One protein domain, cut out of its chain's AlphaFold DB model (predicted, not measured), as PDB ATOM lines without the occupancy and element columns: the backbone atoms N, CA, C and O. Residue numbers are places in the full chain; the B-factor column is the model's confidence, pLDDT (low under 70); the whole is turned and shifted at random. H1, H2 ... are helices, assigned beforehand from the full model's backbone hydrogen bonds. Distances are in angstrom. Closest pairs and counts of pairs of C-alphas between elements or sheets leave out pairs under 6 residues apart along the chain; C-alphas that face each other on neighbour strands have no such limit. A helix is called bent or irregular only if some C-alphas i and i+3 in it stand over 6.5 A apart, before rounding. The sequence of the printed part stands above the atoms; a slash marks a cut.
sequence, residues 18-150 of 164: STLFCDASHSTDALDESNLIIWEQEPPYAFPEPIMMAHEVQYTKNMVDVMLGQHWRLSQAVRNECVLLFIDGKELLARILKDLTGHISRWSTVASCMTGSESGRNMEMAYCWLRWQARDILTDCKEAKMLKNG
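What this domain is: This is residues 18 to 150 of the 164 residues of an uncharacterized protein of Pisolithus microcarpus 441 (UniProt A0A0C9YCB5). Three long helices, H3, H5 and the bent H4, make a flat row with H5 in the middle, H3 on one side of it and H4 on the other. The short H1 packs on the side of H3 away from H5, and the short H2 crosses one face of the row. The printed part has 133 residues, with five named helices in the order H1, H2, H3, H4, H5 and no named strand; the class is all helix. The whole is only just compact, close to loose, with a radius of gyration of the C-alphas of 16.9 A, and spans 53 by 35 by 19 A.

How they stand to each other: H1, residues 19 to 26, touches H3, residues 54 to 84, at a shallow tilt of 21 degrees, the same way; the closest C-alphas, those of Ser 25 and Gly 69, are 4.0 A apart, and H3 touches H1 with residues 62 to 73 alone. H2, residues 34 to 40, is close to H3 but not clearly touching, with the closest C-alphas, Leu 36 and Met 67, 6.9 A apart. The hub is H5, residues 121 to 148. H2 touches its residues 125 to 129 alone at a steep tilt of 68 degrees, only just short of about perpendicular; the closest C-alphas are Trp 39 and Met 125, 6.6 A apart. H3 touches H5 at a shallow tilt of 21 degrees, the same way, with C-alphas Thr 60 and Arg 121 closest at 6.1 A. H4, residues 89 to 113, was assigned as one helix by its hydrogen bonds but is bent: C-alphas 98 and 101 are 6.6 A apart. Its arm H4a, residues 89 to 98, touches H5 at residues 140 to 148 alone, closest at C-alphas Leu 93 and Ala 144, 5.6 A. Its arm H4b, residues 101 to 113, forms a helical hairpin with H5, opposite ways at a shallow tilt of 26 degrees, closest at C-alphas Trp 107 and Leu 130, 6.7 A. H3 and H4b are apart. Each O i to N i+4 pair is within hydrogen-bond range in H1, H3, H4a, H4b and H5; H2 has 0 of 3, and 2 of 4 O i to N i+3 pairs.

Where its parts are: H1 begins at C-alpha 19 (-13.561, -17.907, -24.588). H2 is only just irregular, with C-alphas 35 and 38 6.8 A apart. H3 is 45.5 A long from C-alpha 54 (-8.169, -7.324, -9.139). H4a is 14.2 A and H4b 18.8 A long. H5 is 40.5 A long and ends at C-alpha 148 (-38.190, 0.418, -47.289).

The domain as a whole: The C-alphas farthest apart, Ile 51 and Gly 150, are 53.2 A apart. The printed part has no cut. The link from H2 to H3, residues 41 to 53, is long; that from H3 to H4 is tight. The mean pLDDT of the printed part is 91.2, and residues 116 and 118 are under 70.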
ATOM      1  N   SER A  18     -13.037 -13.324 -26.244       97.06
ATOM      2  CA  SER A  18     -12.708 -14.227 -25.148       97.06
ATOM      3  C   SER A  18     -13.445 -15.555 -25.286       97.06
ATOM      4  O   SER A  18     -14.489 -15.648 -25.931       97.06
ATOM      5  N   THR A  19     -12.913 -16.591 -24.636       97.19
ATOM      6  CA  THR A  19     -13.561 -17.907 -24.588       97.19
ATOM      7  C   THR A  19     -14.948 -17.818 -23.963       97.19
ATOM      8  O   THR A  19     -15.877 -18.393 -24.504       97.19
ATOM      9  N   LEU A  20     -15.121 -17.011 -22.909       97.25
ATOM     10  CA  LEU A  20     -16.414 -16.811 -22.246       97.25
ATOM     11  C   LEU A  20     -17.478 -16.227 -23.182       97.25
ATOM     12  O   LEU A  20     -18.609 -16.707 -23.199       97.25
ATOM     13  N   PHE A  21     -17.115 -15.224 -23.985       96.94
ATOM     14  CA  PHE A  21     -18.017 -14.689 -25.004       96.94
ATOM     15  C   PHE A  21     -18.368 -15.752 -26.051       96.94
ATOM     16  O   PHE A  21     -19.534 -15.908 -26.422       96.94
ATOM     17  N   CYS A  22     -17.369 -16.494 -26.537       96.56
ATOM     18  CA  CYS A  22     -17.578 -17.563 -27.510       96.56
ATOM     19  C   CYS A  22     -18.512 -18.647 -26.953       96.56
ATOM     20  O   CYS A  22     -19.482 -18.998 -27.612       96.56
ATOM     21  N   ASP A  23     -18.289 -19.116 -25.732       97.56
ATOM     22  CA  ASP A  23     -19.103 -20.158 -25.107       97.56
ATOM     23  C   ASP A  23     -20.564 -19.698 -24.938       97.56
ATOM     24  O   ASP A  23     -21.484 -20.361 -25.428       97.56
ATOM     25  N   ALA A  24     -20.777 -18.502 -24.371       96.56
ATOM     26  CA  ALA A  24     -22.111 -17.918 -24.172       96.56
ATOM     27  C   ALA A  24     -22.857 -17.634 -25.489       96.56
ATOM     28  O   ALA A  24     -24.085 -17.743 -25.570       96.56
ATOM     29  N   SER A  25     -22.123 -17.274 -26.548       96.38
ATOM     30  CA  SER A  25     -22.710 -16.974 -27.859       96.38
ATOM     31  C   SER A  25     -23.168 -18.205 -28.640       96.38
ATOM     32  O   SER A  25     -23.966 -18.055 -29.569       96.38
ATOM     33  N   HIS A  26     -22.728 -19.408 -28.260       93.94
ATOM     34  CA  HIS A  26     -23.067 -20.644 -28.972       93.94
ATOM     35  C   HIS A  26     -23.992 -21.577 -28.185       93.94
ATOM     36  O   HIS A  26     -24.753 -22.314 -28.809       93.94
ATOM     37  N   SER A  27     -23.961 -21.562 -26.849       92.12
ATOM     38  CA  SER A  27     -24.714 -22.527 -26.040       92.12
ATOM     39  C   SER A  27     -25.196 -21.941 -24.716       92.12
ATOM     40  O   SER A  27     -24.449 -21.253 -24.031       92.12
ATOM     41  N   THR A  28     -26.431 -22.277 -24.333       90.94
ATOM     42  CA  THR A  28     -26.977 -22.027 -22.985       90.94
ATOM     43  C   THR A  28     -26.364 -22.933 -21.925       90.94
ATOM     44  O   THR A  28     -26.432 -22.620 -20.744       90.94
ATOM     45  N   ASP A  29     -25.791 -24.063 -22.341       93.69
ATOM     46  CA  ASP A  29     -25.339 -25.122 -21.436       93.69
ATOM     47  C   ASP A  29     -23.830 -25.040 -21.165       93.69
ATOM     48  O   ASP A  29     -23.289 -25.826 -20.387       93.69
ATOM     49  N   ALA A  30     -23.125 -24.119 -21.833       92.00
ATOM     50  CA  ALA A  30     -21.681 -23.970 -21.691       92.00
ATOM     51  C   ALA A  30     -21.285 -23.216 -20.412       92.00
ATOM     52  O   ALA A  30     -20.216 -23.474 -19.860       92.00
ATOM     53  N   LEU A  31     -22.133 -22.299 -19.940       93.69
ATOM     54  CA  LEU A  31     -21.885 -21.450 -18.778       93.69
ATOM     55  C   LEU A  31     -23.153 -21.312 -17.935       93.69
ATOM     56  O   LEU A  31     -24.264 -21.344 -18.453       93.69
ATOM     57  N   ASP A  32     -22.975 -21.103 -16.632       92.12
ATOM     58  CA  ASP A  32     -24.079 -20.724 -15.754       92.12
ATOM     59  C   ASP A  32     -24.388 -19.224 -15.903       92.12
ATOM     60  O   ASP A  32     -23.665 -18.361 -15.399       92.12
ATOM     61  N   GLU A  33     -25.462 -18.919 -16.629       92.00
ATOM     62  CA  GLU A  33     -25.937 -17.557 -16.906       92.00
ATOM     63  C   GLU A  33     -26.960 -17.055 -15.858       92.00
ATOM     64  O   GLU A  33     -27.478 -15.944 -15.986       92.00
ATOM     65  N   SER A  34     -27.279 -17.828 -14.806       88.38
ATOM     66  CA  SER A  34     -28.411 -17.529 -13.905       88.38
ATOM     67  C   SER A  34     -28.296 -16.176 -13.196       88.38
ATOM     68  O   SER A  34     -29.299 -15.523 -12.909       88.38
ATOM     69  N   ASN A  35     -27.066 -15.745 -12.918       85.00
ATOM     70  CA  ASN A  35     -26.778 -14.502 -12.207       85.00
ATOM     71  C   ASN A  35     -26.827 -13.261 -13.109       85.00
ATOM     72  O   ASN A  35     -26.682 -12.145 -12.610       85.00
ATOM     73  N   LEU A  36     -27.029 -13.426 -14.421       90.06
ATOM     74  CA  LEU A  36     -27.058 -12.309 -15.368       90.06
ATOM     75  C   LEU A  36     -28.408 -11.596 -15.410       90.06
ATOM     76  O   LEU A  36     -28.458 -10.414 -15.732       90.06
ATOM     77  N   ILE A  37     -29.485 -12.266 -14.991       90.19
ATOM     78  CA  ILE A  37     -30.860 -11.758 -15.096       90.19
ATOM     79  C   ILE A  37     -31.079 -10.401 -14.409       90.19
ATOM     80  O   ILE A  37     -31.929  -9.617 -14.822       90.19
ATOM     81  N   ILE A  38     -30.314 -10.094 -13.360       90.94
ATOM     82  CA  ILE A  38     -30.420  -8.806 -12.662       90.94
ATOM     83  C   ILE A  38     -29.904  -7.635 -13.514       90.94
ATOM     84  O   ILE A  38     -30.357  -6.509 -13.331       90.94
ATOM     85  N   TRP A  39     -28.996  -7.906 -14.453       93.94
ATOM     86  CA  TRP A  39     -28.349  -6.925 -15.330       93.94
ATOM     87  C   TRP A  39     -29.068  -6.748 -16.673       93.94
ATOM     88  O   TRP A  39     -28.680  -5.906 -17.476       93.94
ATOM     89  N   GLU A  40     -30.126  -7.522 -16.911       91.75
ATOM     90  CA  GLU A  40     -31.043  -7.342 -18.046       91.75
ATOM     91  C   GLU A  40     -31.968  -6.131 -17.860       91.75
ATOM     92  O   GLU A  40     -32.570  -5.618 -18.807       91.75
ATOM     93  N   GLN A  41     -32.104  -5.667 -16.616       92.75
ATOM     94  CA  GLN A  41     -32.939  -4.525 -16.272       92.75
ATOM     95  C   GLN A  41     -32.347  -3.227 -16.830       92.75
ATOM     96  O   GLN A  41     -31.142  -3.102 -17.017       92.75
ATOM     97  N   GLU A  42     -33.198  -2.239 -17.097       94.06
ATOM     98  CA  GLU A  42     -32.731  -0.930 -17.559       94.06
ATOM     99  C   GLU A  42     -31.948  -0.218 -16.432       94.06
ATOM    100  O   GLU A  42     -32.486  -0.078 -15.329       94.06
ATOM    101  N   PRO A  43     -30.696   0.230 -16.667       93.62
ATOM    102  CA  PRO A  43     -29.937   1.004 -15.684       93.62
ATOM    103  C   PRO A  43     -30.521   2.425 -15.515       93.62
ATOM    104  O   PRO A  43     -31.237   2.906 -16.394       93.62
ATOM    105  N   PRO A  44     -30.198   3.154 -14.425       91.75
ATOM    106  CA  PRO A  44     -29.099   2.920 -13.486       91.75
ATOM    107  C   PRO A  44     -29.386   1.842 -12.437       91.75
ATOM    108  O   PRO A  44     -30.479   1.763 -11.881       91.75
ATOM    109  N   TYR A  45     -28.359   1.059 -12.108       91.69
ATOM    110  CA  TYR A  45     -28.434   0.074 -11.033       91.69
ATOM    111  C   TYR A  45     -28.054   0.692  -9.688       91.69
ATOM    112  O   TYR A  45     -27.080   1.437  -9.585       91.69
ATOM    113  N   ALA A  46     -28.800   0.329  -8.645       89.31
ATOM    114  CA  ALA A  46     -28.566   0.762  -7.268       89.31
ATOM    115  C   ALA A  46     -28.125  -0.408  -6.368       89.31
ATOM    116  O   ALA A  46     -28.466  -0.460  -5.184       89.31
ATOM    117  N   PHE A  47     -27.412  -1.385  -6.934       90.00
ATOM    118  CA  PHE A  47     -26.912  -2.524  -6.170       90.00
ATOM    119  C   PHE A  47     -25.675  -2.134  -5.350       90.00
ATOM    120  O   PHE A  47     -24.887  -1.303  -5.808       90.00
ATOM    121  N   PRO A  48     -25.468  -2.738  -4.165       91.19
ATOM    122  CA  PRO A  48     -24.234  -2.564  -3.410       91.19
ATOM    123  C   PRO A  48     -23.004  -2.948  -4.243       91.19
ATOM    124  O   PRO A  48     -22.916  -4.067  -4.753       91.19
ATOM    125  N   GLU A  49     -22.055  -2.022  -4.365       91.38
ATOM    126  CA  GLU A  49     -20.808  -2.232  -5.104       91.38
ATOM    127  C   GLU A  49     -19.777  -2.959  -4.229       91.38
ATOM    128  O   GLU A  49     -19.542  -2.550  -3.084       91.38
ATOM    129  N   PRO A  50     -19.131  -4.027  -4.727       91.25
ATOM    130  CA  PRO A  50     -17.995  -4.610  -4.034       91.25
ATOM    131  C   PRO A  50     -16.788  -3.665  -4.094       91.25
ATOM    132  O   PRO A  50     -16.671  -2.789  -4.951       91.25
ATOM    133  N   ILE A  51     -15.813  -3.910  -3.222       91.50
ATOM    134  CA  ILE A  51     -14.503  -3.270  -3.343       91.50
ATOM    135  C   ILE A  51     -13.827  -3.815  -4.607       91.50
ATOM    136  O   ILE A  51     -13.570  -5.015  -4.696       91.50
ATOM    137  N   MET A  52     -13.502  -2.940  -5.562       90.25
ATOM    138  CA  MET A  52     -12.954  -3.304  -6.879       90.25
ATOM    139  C   MET A  52     -11.485  -3.760  -6.821       90.25
ATOM    140  O   MET A  52     -10.573  -3.120  -7.345       90.25
ATOM    141  N   MET A  53     -11.251  -4.900  -6.175       93.69
ATOM    142  CA  MET A  53      -9.984  -5.627  -6.202       93.69
ATOM    143  C   MET A  53      -9.760  -6.292  -7.568       93.69
ATOM    144  O   MET A  53     -10.686  -6.453  -8.360       93.69
ATOM    145  N   ALA A  54      -8.530  -6.738  -7.843       94.94
ATOM    146  CA  ALA A  54      -8.169  -7.324  -9.139       94.94
ATOM    147  C   ALA A  54      -9.079  -8.495  -9.572       94.94
ATOM    148  O   ALA A  54      -9.433  -8.591 -10.746       94.94
ATOM    149  N   HIS A  55      -9.495  -9.353  -8.634       94.69
ATOM    150  CA  HIS A  55     -10.415 -10.453  -8.933       94.69
ATOM    151  C   HIS A  55     -11.835  -9.962  -9.232       94.69
ATOM    152  O   HIS A  55     -12.450 -10.474 -10.157       94.69
ATOM    153  N   GLU A  56     -12.330  -8.940  -8.527       95.00
ATOM    154  CA  GLU A  56     -13.647  -8.346  -8.791       95.00
ATOM    155  C   GLU A  56     -13.680  -7.640 -10.150       95.00
ATOM    156  O   GLU A  56     -14.651  -7.769 -10.891       95.00
ATOM    157  N   VAL A  57     -12.596  -6.951 -10.525       94.44
ATOM    158  CA  VAL A  57     -12.439  -6.364 -11.865       94.44
ATOM    159  C   VAL A  57     -12.487  -7.455 -12.935       94.44
ATOM    160  O   VAL A  57     -13.187  -7.303 -13.934       94.44
ATOM    161  N   GLN A  58     -11.760  -8.559 -12.739       96.19
ATOM    162  CA  GLN A  58     -11.771  -9.671 -13.689       96.19
ATOM    163  C   GLN A  58     -13.141 -10.354 -13.751       96.19
ATOM    164  O   GLN A  58     -13.612 -10.671 -14.837       96.19
ATOM    165  N   TYR A  59     -13.798 -10.540 -12.608       94.38
ATOM    166  CA  TYR A  59     -15.142 -11.098 -12.536       94.38
ATOM    167  C   TYR A  59     -16.153 -10.226 -13.291       94.38
ATOM    168  O   TYR A  59     -16.912 -10.736 -14.108       94.38
ATOM    169  N   THR A  60     -16.114  -8.905 -13.104       95.06
ATOM    170  CA  THR A  60     -16.972  -7.972 -13.845       95.06
ATOM    171  C   THR A  60     -16.700  -8.020 -15.352       95.06
ATOM    172  O   THR A  60     -17.647  -8.084 -16.128       95.06
ATOM    173  N   LYS A  61     -15.434  -8.090 -15.786       95.31
ATOM    174  CA  LYS A  61     -15.098  -8.291 -17.210       95.31
ATOM    175  C   LYS A  61     -15.667  -9.597 -17.761       95.31
ATOM    176  O   LYS A  61     -16.245  -9.599 -18.840       95.31
ATOM    177  N   ASN A  62     -15.539 -10.686 -17.003       95.81
ATOM    178  CA  ASN A  62     -16.098 -11.979 -17.377       95.81
ATOM    179  C   ASN A  62     -17.623 -11.889 -17.534       95.81
ATOM    180  O   ASN A  62     -18.148 -12.378 -18.526       95.81
ATOM    181  N   MET A  63     -18.332 -11.221 -16.616       95.56
ATOM    182  CA  MET A  63     -19.781 -11.019 -16.743       95.56
ATOM    183  C   MET A  63     -20.157 -10.234 -18.001       95.56
ATOM    184  O   MET A  63     -21.093 -10.626 -18.691       95.56
ATOM    185  N   VAL A  64     -19.424  -9.164 -18.327       95.94
ATOM    186  CA  VAL A  64     -19.648  -8.391 -19.559       95.94
ATOM    187  C   VAL A  64     -19.478  -9.274 -20.798       95.94
ATOM    188  O   VAL A  64     -20.315  -9.233 -21.698       95.94
ATOM    189  N   ASP A  65     -18.436 -10.104 -20.842       96.56
ATOM    190  CA  ASP A  65     -18.198 -11.015 -21.964       96.56
ATOM    191  C   ASP A  65     -19.322 -12.046 -22.123       96.56
ATOM    192  O   ASP A  65     -19.816 -12.243 -23.237       96.56
ATOM    193  N   VAL A  66     -19.763 -12.663 -21.020       96.38
ATOM    194  CA  VAL A  66     -20.859 -13.644 -21.039       96.38
ATOM    195  C   VAL A  66     -22.170 -12.980 -21.455       96.38
ATOM    196  O   VAL A  66     -22.832 -13.492 -22.352       96.38
ATOM    197  N   MET A  67     -22.519 -11.812 -20.900       95.94
ATOM    198  CA  MET A  67     -23.734 -11.087 -21.295       95.94
ATOM    199  C   MET A  67     -23.731 -10.726 -22.775       95.94
ATOM    200  O   MET A  67     -24.718 -10.945 -23.473       95.94
ATOM    201  N   LEU A  68     -22.622 -10.196 -23.295       95.50
ATOM    202  CA  LEU A  68     -22.539  -9.860 -24.717       95.50
ATOM    203  C   LEU A  68     -22.668 -11.105 -25.602       95.50
ATOM    204  O   LEU A  68     -23.265 -11.015 -26.677       95.50
ATOM    205  N   GLY A  69     -22.137 -12.252 -25.168       96.12
ATOM    206  CA  GLY A  69     -22.298 -13.525 -25.867       96.12
ATOM    207  C   GLY A  69     -23.745 -14.021 -25.838       96.12
ATOM    208  O   GLY A  69     -24.317 -14.307 -26.889       96.12
ATOM    209  N   GLN A  70     -24.370 -14.027 -24.662       95.38
ATOM    210  CA  GLN A  70     -25.776 -14.385 -24.470       95.38
ATOM    211  C   GLN A  70     -26.697 -13.524 -25.347       95.38
ATOM    212  O   GLN A  70     -27.502 -14.058 -26.112       95.38
ATOM    213  N   HIS A  71     -26.536 -12.198 -25.316       95.00
ATOM    214  CA  HIS A  71     -27.307 -11.286 -26.161       95.00
ATOM    215  C   HIS A  71     -27.070 -11.536 -27.644       95.00
ATOM    216  O   HIS A  71     -28.023 -11.549 -28.420       95.00
ATOM    217  N   TRP A  72     -25.824 -11.783 -28.057       94.50
ATOM    218  CA  TRP A  72     -25.543 -12.142 -29.442       94.50
ATOM    219  C   TRP A  72     -26.351 -13.371 -29.865       94.50
ATOM    220  O   TRP A  72     -27.046 -13.320 -30.880       94.50
ATOM    221  N   ARG A  73     -26.325 -14.443 -29.068       94.75
ATOM    222  CA  ARG A  73     -27.088 -15.672 -29.320       94.75
ATOM    223  C   ARG A  73     -28.590 -15.408 -29.418       94.75
ATOM    224  O   ARG A  73     -29.226 -15.869 -30.365       94.75
ATOM    225  N   LEU A  74     -29.154 -14.648 -28.480       93.44
ATOM    226  CA  LEU A  74     -30.580 -14.303 -28.463       93.44
ATOM    227  C   LEU A  74     -30.981 -13.467 -29.687       93.44
ATOM    228  O   LEU A  74     -31.948 -13.809 -30.368       93.44
ATOM    229  N   SER A  75     -30.206 -12.438 -30.039       91.31
ATOM    230  CA  SER A  75     -30.474 -11.611 -31.222       91.31
ATOM    231  C   SER A  75     -30.327 -12.397 -32.531       91.31
ATOM    232  O   SER A  75     -30.983 -12.063 -33.520       91.31
ATOM    233  N   GLN A  76     -29.485 -13.436 -32.579       90.94
ATOM    234  CA  GLN A  76     -29.437 -14.365 -33.715       90.94
ATOM    235  C   GLN A  76     -30.676 -15.266 -33.763       90.94
ATOM    236  O   GLN A  76     -31.244 -15.455 -34.836       90.94
ATOM    237  N   ALA A  77     -31.142 -15.781 -32.622       91.19
ATOM    238  CA  ALA A  77     -32.345 -16.610 -32.555       91.19
ATOM    239  C   ALA A  77     -33.600 -15.848 -33.011       91.19
ATOM    240  O   ALA A  77     -34.324 -16.335 -33.880       91.19
ATOM    241  N   VAL A  78     -33.802 -14.622 -32.511       89.00
ATOM    242  CA  VAL A  78     -34.906 -13.739 -32.933       89.00
ATOM    243  C   VAL A  78     -34.842 -13.467 -34.435       89.00
ATOM    244  O   VAL A  78     -35.859 -13.526 -35.128       89.00
ATOM    245  N   ARG A  79     -33.644 -13.209 -34.976       87.25
ATOM    246  CA  ARG A  79     -33.469 -13.011 -36.420       87.25
ATOM    247  C   ARG A  79     -33.781 -14.265 -37.221       87.25
ATOM    248  O   ARG A  79     -34.492 -14.166 -38.212       87.25
ATOM    249  N   ASN A  80     -33.314 -15.433 -36.793       87.44
ATOM    250  CA  ASN A  80     -33.612 -16.700 -37.462       87.44
ATOM    251  C   ASN A  80     -35.118 -16.991 -37.484       87.44
ATOM    252  O   ASN A  80     -35.642 -17.428 -38.506       87.44
ATOM    253  N   GLU A  81     -35.836 -16.685 -36.404       86.31
ATOM    254  CA  GLU A  81     -37.297 -16.771 -36.378       86.31
ATOM    255  C   GLU A  81     -37.937 -15.795 -37.379       86.31
ATOM    256  O   GLU A  81     -38.812 -16.183 -38.155       86.31
ATOM    257  N   CYS A  82     -37.447 -14.552 -37.449       84.81
ATOM    258  CA  CYS A  82     -37.915 -13.579 -38.436       84.81
ATOM    259  C   CYS A  82     -37.670 -14.039 -39.879       84.81
ATOM    260  O   CYS A  82     -38.531 -13.813 -40.723       84.81
ATOM    261  N   VAL A  83     -36.545 -14.705 -40.161       85.44
ATOM    262  CA  VAL A  83     -36.248 -15.300 -41.477       85.44
ATOM    263  C   VAL A  83     -37.286 -16.354 -41.846       85.44
ATOM    264  O   VAL A  83     -37.793 -16.344 -42.966       85.44
ATOM    265  N   LEU A  84     -37.615 -17.251 -40.914       80.62
ATOM    266  CA  LEU A  84     -38.584 -18.326 -41.142       80.62
ATOM    267  C   LEU A  84     -40.002 -17.792 -41.380       80.62
ATOM    268  O   LEU A  84     -40.759 -18.382 -42.147       80.62
ATOM    269  N   LEU A  85     -40.349 -16.679 -40.736       79.56
ATOM    270  CA  LEU A  85     -41.664 -16.043 -40.825       79.56
ATOM    271  C   LEU A  85     -41.739 -14.936 -41.889       79.56
ATOM    272  O   LEU A  85     -42.783 -14.300 -42.038       79.56
ATOM    273  N   PHE A  86     -40.656 -14.677 -42.628       81.12
ATOM    274  CA  PHE A  86     -40.608 -13.595 -43.605       81.12
ATOM    275  C   PHE A  86     -41.483 -13.910 -44.829       81.12
ATOM    276  O   PHE A  86     -41.048 -14.558 -45.780       81.12
ATOM    277  N   ILE A  87     -42.730 -13.433 -44.796       76.12
ATOM    278  CA  ILE A  87     -43.711 -13.568 -45.884       76.12
ATOM    279  C   ILE A  87     -43.996 -12.203 -46.530       76.12
ATOM    280  O   ILE A  87     -44.000 -12.093 -47.756       76.12
ATOM    281  N   ASP A  88     -44.191 -11.156 -45.718       77.38
ATOM    282  CA  ASP A  88     -44.410  -9.776 -46.169       77.38
ATOM    283  C   ASP A  88     -43.493  -8.801 -45.413       77.38
ATOM    284  O   ASP A  88     -43.558  -8.653 -44.190       77.38
ATOM    285  N   GLY A  89     -42.652  -8.081 -46.159       81.19
ATOM    286  CA  GLY A  89     -41.759  -7.068 -45.604       81.19
ATOM    287  C   GLY A  89     -42.477  -5.864 -44.987       81.19
ATOM    288  O   GLY A  89     -41.880  -5.171 -44.162       81.19
ATOM    289  N   LYS A  90     -43.748  -5.608 -45.328       85.56
ATOM    290  CA  LYS A  90     -44.517  -4.472 -44.791       85.56
ATOM    291  C   LYS A  90     -44.882  -4.645 -43.321       85.56
ATOM    292  O   LYS A  90     -44.765  -3.684 -42.564       85.56
ATOM    293  N   GLU A  91     -45.304  -5.840 -42.913       86.25
ATOM    294  CA  GLU A  91     -45.661  -6.123 -41.518       86.25
ATOM    295  C   GLU A  91     -44.419  -6.079 -40.621       86.25
ATOM    296  O   GLU A  91     -44.417  -5.405 -39.588       86.25
ATOM    297  N   LEU A  92     -43.324  -6.696 -41.077       87.19
ATOM    298  CA  LEU A  92     -42.035  -6.629 -40.394       87.19
ATOM    299  C   LEU A  92     -41.546  -5.180 -40.260       87.19
ATOM    300  O   LEU A  92     -41.150  -4.764 -39.173       87.19
ATOM    301  N   LEU A  93     -41.628  -4.390 -41.336       89.81
ATOM    302  CA  LEU A  93     -41.257  -2.977 -41.309       89.81
ATOM    303  C   LEU A  93     -42.113  -2.182 -40.316       89.81
ATOM    304  O   LEU A  93     -41.575  -1.357 -39.577       89.81
ATOM    305  N   ALA A  94     -43.427  -2.413 -40.283       89.19
ATOM    306  CA  ALA A  94     -44.326  -1.740 -39.351       89.19
ATOM    307  C   ALA A  94     -43.986  -2.075 -37.892       89.19
ATOM    308  O   ALA A  94     -43.931  -1.165 -37.062       89.19
ATOM    309  N   ARG A  95     -43.695  -3.348 -37.592       88.12
ATOM    310  CA  ARG A  95     -43.247  -3.798 -36.268       88.12
ATOM    311  C   ARG A  95     -41.940  -3.118 -35.860       88.12
ATOM    312  O   ARG A  95     -41.902  -2.473 -34.819       88.12
ATOM    313  N   ILE A  96     -40.917  -3.166 -36.720       89.81
ATOM    314  CA  ILE A  96     -39.615  -2.543 -36.441       89.81
ATOM    315  C   ILE A  96     -39.776  -1.038 -36.190       89.81
ATOM    316  O   ILE A  96     -39.283  -0.512 -35.197       89.81
ATOM    317  N   LEU A  97     -40.492  -0.316 -37.060       90.19
ATOM    318  CA  LEU A  97     -40.643   1.137 -36.924       90.19
ATOM    319  C   LEU A  97     -41.429   1.552 -35.674       90.19
ATOM    320  O   LEU A  97     -41.142   2.617 -35.120       90.19
ATOM    321  N   LYS A  98     -42.405   0.739 -35.248       88.88
ATOM    322  CA  LYS A  98     -43.191   0.984 -34.034       88.88
ATOM    323  C   LYS A  98     -42.297   0.993 -32.794       88.88
ATOM    324  O   LYS A  98     -42.428   1.893 -31.966       88.88
ATOM    325  N   ASP A  99     -41.365   0.051 -32.710       88.38
ATOM    326  CA  ASP A  99     -40.540  -0.142 -31.517       88.38
ATOM    327  C   ASP A  99     -39.302   0.775 -31.523       88.38
ATOM    328  O   ASP A  99     -38.910   1.330 -30.491       88.38
ATOM    329  N   LEU A 100     -38.751   1.053 -32.708       92.25
ATOM    330  CA  LEU A 100     -37.494   1.783 -32.889       92.25
ATOM    331  C   LEU A 100     -37.484   3.187 -32.267       92.25
ATOM    332  O   LEU A 100     -36.485   3.603 -31.680       92.25
ATOM    333  N   THR A 101     -38.586   3.931 -32.382       88.69
ATOM    334  CA  THR A 101     -38.666   5.293 -31.819       88.69
ATOM    335  C   THR A 101     -38.594   5.258 -30.291       88.69
ATOM    336  O   THR A 101     -37.881   6.061 -29.685       88.69
ATOM    337  N   GLY A 102     -39.281   4.293 -29.672       90.69
ATOM    338  CA  GLY A 102     -39.238   4.083 -28.227       90.69
ATOM    339  C   GLY A 102     -37.855   3.638 -27.757       90.69
ATOM    340  O   GLY A 102     -37.344   4.176 -26.776       90.69
ATOM    341  N   HIS A 103     -37.216   2.721 -28.488       93.31
ATOM    342  CA  HIS A 103     -35.875   2.226 -28.164       93.31
ATOM    343  C   HIS A 103     -34.816   3.330 -28.236       93.31
ATOM    344  O   HIS A 103     -34.050   3.496 -27.290       93.31
ATOM    345  N   ILE A 104     -34.810   4.147 -29.296       94.31
ATOM    346  CA  ILE A 104     -33.867   5.272 -29.428       94.31
ATOM    347  C   ILE A 104     -34.053   6.280 -28.289       94.31
ATOM    348  O   ILE A 104     -33.062   6.744 -27.716       94.31
ATOM    349  N   SER A 105     -35.301   6.619 -27.946       93.00
ATOM    350  CA  SER A 105     -35.582   7.560 -26.857       93.00
ATOM    351  C   SER A 105     -35.106   7.017 -25.511       93.00
ATOM    352  O   SER A 105     -34.387   7.718 -24.805       93.00
ATOM    353  N   ARG A 106     -35.461   5.769 -25.174       94.19
ATOM    354  CA  ARG A 106     -35.049   5.115 -23.921       94.19
ATOM    355  C   ARG A 106     -33.534   5.022 -23.810       94.19
ATOM    356  O   ARG A 106     -32.965   5.464 -22.818       94.19
ATOM    357  N   TRP A 107     -32.880   4.538 -24.865       95.94
ATOM    358  CA  TRP A 107     -31.426   4.449 -24.927       95.94
ATOM    359  C   TRP A 107     -30.760   5.806 -24.678       95.94
ATOM    360  O   TRP A 107     -29.818   5.903 -23.895       95.94
ATOM    361  N   SER A 108     -31.278   6.867 -25.304       94.56
ATOM    362  CA  SER A 108     -30.732   8.219 -25.153       94.56
ATOM    363  C   SER A 108     -30.898   8.741 -23.726       94.56
ATOM    364  O   SER A 108     -29.956   9.312 -23.182       94.56
ATOM    365  N   THR A 109     -32.057   8.506 -23.102       93.75
ATOM    366  CA  THR A 109     -32.309   8.864 -21.698       93.75
ATOM    367  C   THR A 109     -31.311   8.185 -20.765       93.75
ATOM    368  O   THR A 109     -30.654   8.865 -19.980       93.75
ATOM    369  N   VAL A 110     -31.136   6.868 -20.897       93.69
ATOM    370  CA  VAL A 110     -30.190   6.099 -20.079       93.69
ATOM    371  C   VAL A 110     -28.755   6.587 -20.298       93.69
ATOM    372  O   VAL A 110     -28.039   6.863 -19.334       93.69
ATOM    373  N   ALA A 111     -28.341   6.775 -21.555       93.56
ATOM    374  CA  ALA A 111     -27.000   7.245 -21.887       93.56
ATOM    375  C   ALA A 111     -26.693   8.628 -21.288       93.56
ATOM    376  O   ALA A 111     -25.576   8.862 -20.828       93.56
ATOM    377  N   SER A 112     -27.674   9.536 -21.254       91.31
ATOM    378  CA  SER A 112     -27.529  10.852 -20.622       91.31
ATOM    379  C   SER A 112     -27.418  10.777 -19.098       91.31
ATOM    380  O   SER A 112     -26.656  11.542 -18.517       91.31
ATOM    381  N   CYS A 113     -28.118   9.851 -18.437       87.25
ATOM    382  CA  CYS A 113     -28.003   9.662 -16.985       87.25
ATOM    383  C   CYS A 113     -26.639   9.099 -16.558       87.25
ATOM    384  O   CYS A 113     -26.247   9.235 -15.403       87.25
ATOM    385  N   MET A 114     -25.913   8.478 -17.485       84.94
ATOM    386  CA  MET A 114     -24.631   7.831 -17.220       84.94
ATOM    387  C   MET A 114     -23.417   8.758 -17.391       84.94
ATOM    388  O   MET A 114     -22.297   8.384 -17.047       84.94
ATOM    389  N   THR A 115     -23.583   9.982 -17.898       75.56
ATOM    390  CA  THR A 115     -22.453  10.912 -18.031       75.56
ATOM    391  C   THR A 115     -22.016  11.438 -16.661       75.56
ATOM    392  O   THR A 115     -22.765  12.169 -16.021       75.56
ATOM    393  N   GLY A 116     -20.792  11.106 -16.234       67.00
ATOM    394  CA  GLY A 116     -20.189  11.624 -14.996       67.00
ATOM    395  C   GLY A 116     -20.351  10.744 -13.748       67.00
ATOM    396  O   GLY A 116     -20.060  11.222 -12.657       67.00
ATOM    397  N   SER A 117     -20.799   9.492 -13.893       70.06
ATOM    398  CA  SER A 117     -20.902   8.538 -12.776       70.06
ATOM    399  C   SER A 117     -19.553   7.895 -12.418       70.06
ATOM    400  O   SER A 117     -18.654   7.810 -13.260       70.06
ATOM    401  N   GLU A 118     -19.415   7.440 -11.170       67.56
ATOM    402  CA  GLU A 118     -18.212   6.772 -10.658       67.56
ATOM    403  C   GLU A 118     -18.005   5.380 -11.288       67.56
ATOM    404  O   GLU A 118     -18.948   4.716 -11.725       67.56
ATOM    405  N   SER A 119     -16.745   4.937 -11.358       79.12
ATOM    406  CA  SER A 119     -16.392   3.605 -11.854       79.12
ATOM    407  C   SER A 119     -16.800   2.514 -10.858       79.12
ATOM    408  O   SER A 119     -16.667   2.673  -9.648       79.12
ATOM    409  N   GLY A 120     -17.283   1.380 -11.364       90.12
ATOM    410  CA  GLY A 120     -17.814   0.288 -10.544       90.12
ATOM    411  C   GLY A 120     -18.493  -0.772 -11.401       90.12
ATOM    412  O   GLY A 120     -18.630  -0.598 -12.616       90.12
ATOM    413  N   ARG A 121     -18.926  -1.880 -10.795       93.69
ATOM    414  CA  ARG A 121     -19.599  -2.960 -11.523       93.69
ATOM    415  C   ARG A 121     -20.893  -2.475 -12.151       93.69
ATOM    416  O   ARG A 121     -21.102  -2.730 -13.328       93.69
ATOM    417  N   ASN A 122     -21.737  -1.764 -11.413       93.62
ATOM    418  CA  ASN A 122     -23.003  -1.240 -11.916       93.62
ATOM    419  C   ASN A 122     -22.770  -0.397 -13.169       93.62
ATOM    420  O   ASN A 122     -23.513  -0.515 -14.139       93.62
ATOM    421  N   MET A 123     -21.707   0.407 -13.169       93.00
ATOM    422  CA  MET A 123     -21.364   1.242 -14.309       93.00
ATOM    423  C   MET A 123     -20.905   0.416 -15.516       93.00
ATOM    424  O   MET A 123     -21.382   0.641 -16.627       93.00
ATOM    425  N   GLU A 124     -20.040  -0.577 -15.308       94.31
ATOM    426  CA  GLU A 124     -19.600  -1.502 -16.364       94.31
ATOM    427  C   GLU A 124     -20.776  -2.292 -16.958       94.31
ATOM    428  O   GLU A 124     -20.924  -2.379 -18.179       94.31
ATOM    429  N   MET A 125     -21.670  -2.803 -16.110       95.19
ATOM    430  CA  MET A 125     -22.863  -3.528 -16.551       95.19
ATOM    431  C   MET A 125     -23.844  -2.604 -17.281       95.19
ATOM    432  O   MET A 125     -24.472  -3.011 -18.256       95.19
ATOM    433  N   ALA A 126     -23.954  -1.340 -16.871       95.19
ATOM    434  CA  ALA A 126     -24.798  -0.364 -17.550       95.19
ATOM    435  C   ALA A 126     -24.208   0.034 -18.915       95.19
ATOM    436  O   ALA A 126     -24.943   0.204 -19.889       95.19
ATOM    437  N   TYR A 127     -22.879   0.119 -19.031       94.69
ATOM    438  CA  TYR A 127     -22.216   0.330 -20.318       94.69
ATOM    439  C   TYR A 127     -22.384  -0.873 -21.241       94.69
ATOM    440  O   TYR A 127     -22.626  -0.692 -22.436       94.69
ATOM    441  N   CYS A 128     -22.307  -2.089 -20.695       95.56
ATOM    442  CA  CYS A 128     -22.662  -3.306 -21.414       95.56
ATOM    443  C   CYS A 128     -24.102  -3.217 -21.939       95.56
ATOM    444  O   CYS A 128     -24.319  -3.437 -23.133       95.56
ATOM    445  N   TRP A 129     -25.046  -2.777 -21.096       95.88
ATOM    446  CA  TRP A 129     -26.446  -2.577 -21.474       95.88
ATOM    447  C   TRP A 129     -26.615  -1.610 -22.652       95.88
ATOM    448  O   TRP A 129     -27.184  -1.953 -23.690       95.88
ATOM    449  N   LEU A 130     -26.029  -0.413 -22.544       95.81
ATOM    450  CA  LEU A 130     -26.057   0.587 -23.614       95.81
ATOM    451  C   LEU A 130     -25.461   0.058 -24.915       95.81
ATOM    452  O   LEU A 130     -25.951   0.368 -26.003       95.81
ATOM    453  N   ARG A 131     -24.385  -0.719 -24.813       95.69
ATOM    454  CA  ARG A 131     -23.663  -1.241 -25.962       95.69
ATOM    455  C   ARG A 131     -24.494  -2.235 -26.763       95.69
ATOM    456  O   ARG A 131     -24.511  -2.135 -27.991       95.69
ATOM    457  N   TRP A 132     -25.160  -3.187 -26.113       94.50
ATOM    458  CA  TRP A 132     -25.968  -4.167 -26.839       94.50
ATOM    459  C   TRP A 132     -27.262  -3.543 -27.372       94.50
ATOM    460  O   TRP A 132     -27.576  -3.731 -28.545       94.50
ATOM    461  N   GLN A 133     -27.913  -2.671 -26.601       95.50
ATOM    462  CA  GLN A 133     -29.084  -1.919 -27.064       95.50
ATOM    463  C   GLN A 133     -28.773  -1.078 -28.308       95.50
ATOM    464  O   GLN A 133     -29.529  -1.075 -29.278       95.50
ATOM    465  N   ALA A 134     -27.618  -0.407 -28.337       96.38
ATOM    466  CA  ALA A 134     -27.189   0.352 -29.509       96.38
ATOM    467  C   ALA A 134     -26.997  -0.543 -30.750       96.38
ATOM    468  O   ALA A 134     -27.281  -0.116 -31.871       96.38
ATOM    469  N   ARG A 135     -26.521  -1.782 -30.567       95.56
ATOM    470  CA  ARG A 135     -26.340  -2.761 -31.654       95.56
ATOM    471  C   ARG A 135     -27.665  -3.260 -32.211       95.56
ATOM    472  O   ARG A 135     -27.778  -3.375 -33.435       95.56
ATOM    473  N   ASP A 136     -28.640  -3.515 -31.349       93.81
ATOM    474  CA  ASP A 136     -29.983  -3.916 -31.767       93.81
ATOM    475  C   ASP A 136     -30.678  -2.760 -32.498       93.81
ATOM    476  O   ASP A 136     -31.091  -2.925 -33.643       93.81
ATOM    477  N   ILE A 137     -30.638  -1.539 -31.952       95.31
ATOM    478  CA  ILE A 137     -31.171  -0.340 -32.623       95.31
ATOM    479  C   ILE A 137     -30.525  -0.125 -34.000       95.31
ATOM    480  O   ILE A 137     -31.212   0.191 -34.978       95.31
ATOM    481  N   LEU A 138     -29.199  -0.270 -34.108       94.94
ATOM    482  CA  LEU A 138     -28.499  -0.131 -35.387       94.94
ATOM    483  C   LEU A 138     -28.894  -1.237 -36.373       94.94
ATOM    484  O   LEU A 138     -29.012  -0.963 -37.570       94.94
ATOM    485  N   THR A 139     -29.072  -2.466 -35.890       92.75
ATOM    486  CA  THR A 139     -29.575  -3.589 -36.690       92.75
ATOM    487  C   THR A 139     -30.955  -3.253 -37.238       92.75
ATOM    488  O   THR A 139     -31.113  -3.183 -38.454       92.75
ATOM    489  N   ASP A 140     -31.905  -2.927 -36.369       92.69
ATOM    490  CA  ASP A 140     -33.283  -2.589 -36.726       92.69
ATOM    491  C   ASP A 140     -33.347  -1.428 -37.726       92.69
ATOM    492  O   ASP A 140     -34.108  -1.453 -38.696       92.69
ATOM    493  N   CYS A 141     -32.497  -0.411 -37.554       93.31
ATOM    494  CA  CYS A 141     -32.386   0.695 -38.503       93.31
ATOM    495  C   CYS A 141     -31.945   0.237 -39.898       93.31
ATOM    496  O   CYS A 141     -32.464   0.739 -40.900       93.31
ATOM    497  N   LYS A 142     -30.971  -0.676 -39.976       92.25
ATOM    498  CA  LYS A 142     -30.491  -1.235 -41.248       92.25
ATOM    499  C   LYS A 142     -31.573  -2.091 -41.893       92.25
ATOM    500  O   LYS A 142     -31.858  -1.890 -43.071       92.25
ATOM    501  N   GLU A 143     -32.218  -2.961 -41.122       91.75
ATOM    502  CA  GLU A 143     -33.291  -3.827 -41.613       91.75
ATOM    503  C   GLU A 143     -34.478  -3.005 -42.124       91.75
ATOM    504  O   GLU A 143     -34.914  -3.179 -43.262       91.75
ATOM    505  N   ALA A 144     -34.933  -2.009 -41.357       91.94
ATOM    506  CA  ALA A 144     -35.992  -1.099 -41.783       91.94
ATOM    507  C   ALA A 144     -35.628  -0.319 -43.055       91.94
ATOM    508  O   ALA A 144     -36.500  -0.037 -43.878       91.94
ATOM    509  N   LYS A 145     -34.356   0.058 -43.231       92.44
ATOM    510  CA  LYS A 145     -33.889   0.734 -44.448       92.44
ATOM    511  C   LYS A 145     -33.952  -0.196 -45.661       92.44
ATOM    512  O   LYS A 145     -34.460   0.225 -46.694       92.44
ATOM    513  N   MET A 146     -33.490  -1.436 -45.523       91.69
ATOM    514  CA  MET A 146     -33.559  -2.445 -46.587       91.69
ATOM    515  C   MET A 146     -35.014  -2.735 -46.975       91.69
ATOM    516  O   MET A 146     -35.375  -2.630 -48.145       91.69
ATOM    517  N   LEU A 147     -35.890  -2.955 -45.991       91.31
ATOM    518  CA  LEU A 147     -37.316  -3.202 -46.225       91.31
ATOM    519  C   LEU A 147     -38.015  -2.030 -46.931       91.31
ATOM    520  O   LEU A 147     -38.829  -2.248 -47.826       91.31
ATOM    521  N   LYS A 148     -37.675  -0.778 -46.589       91.00
ATOM    522  CA  LYS A 148     -38.190   0.418 -47.289       91.00
ATOM    523  C   LYS A 148     -37.776   0.478 -48.758       91.00
ATOM    524  O   LYS A 148     -38.520   1.030 -49.563       91.00
ATOM    525  N   ASN A 149     -36.624  -0.093 -49.095       90.50
ATOM    526  CA  ASN A 149     -36.138  -0.194 -50.467       90.50
ATOM    527  C   ASN A 149     -36.715  -1.410 -51.217       90.50
ATOM    528  O   ASN A 149     -36.404  -1.598 -52.389       90.50
ATOM    529  N   GLY A 150     -37.538  -2.239 -50.562       87.94
ATOM    530  CA  GLY A 150     -38.017  -3.507 -51.116       87.94
ATOM    531  C   GLY A 150     -36.965  -4.620 -51.110       87.94
ATOM    532  O   GLY A 150     -37.148  -5.636 -51.775       87.94
TER     533      GLY A 150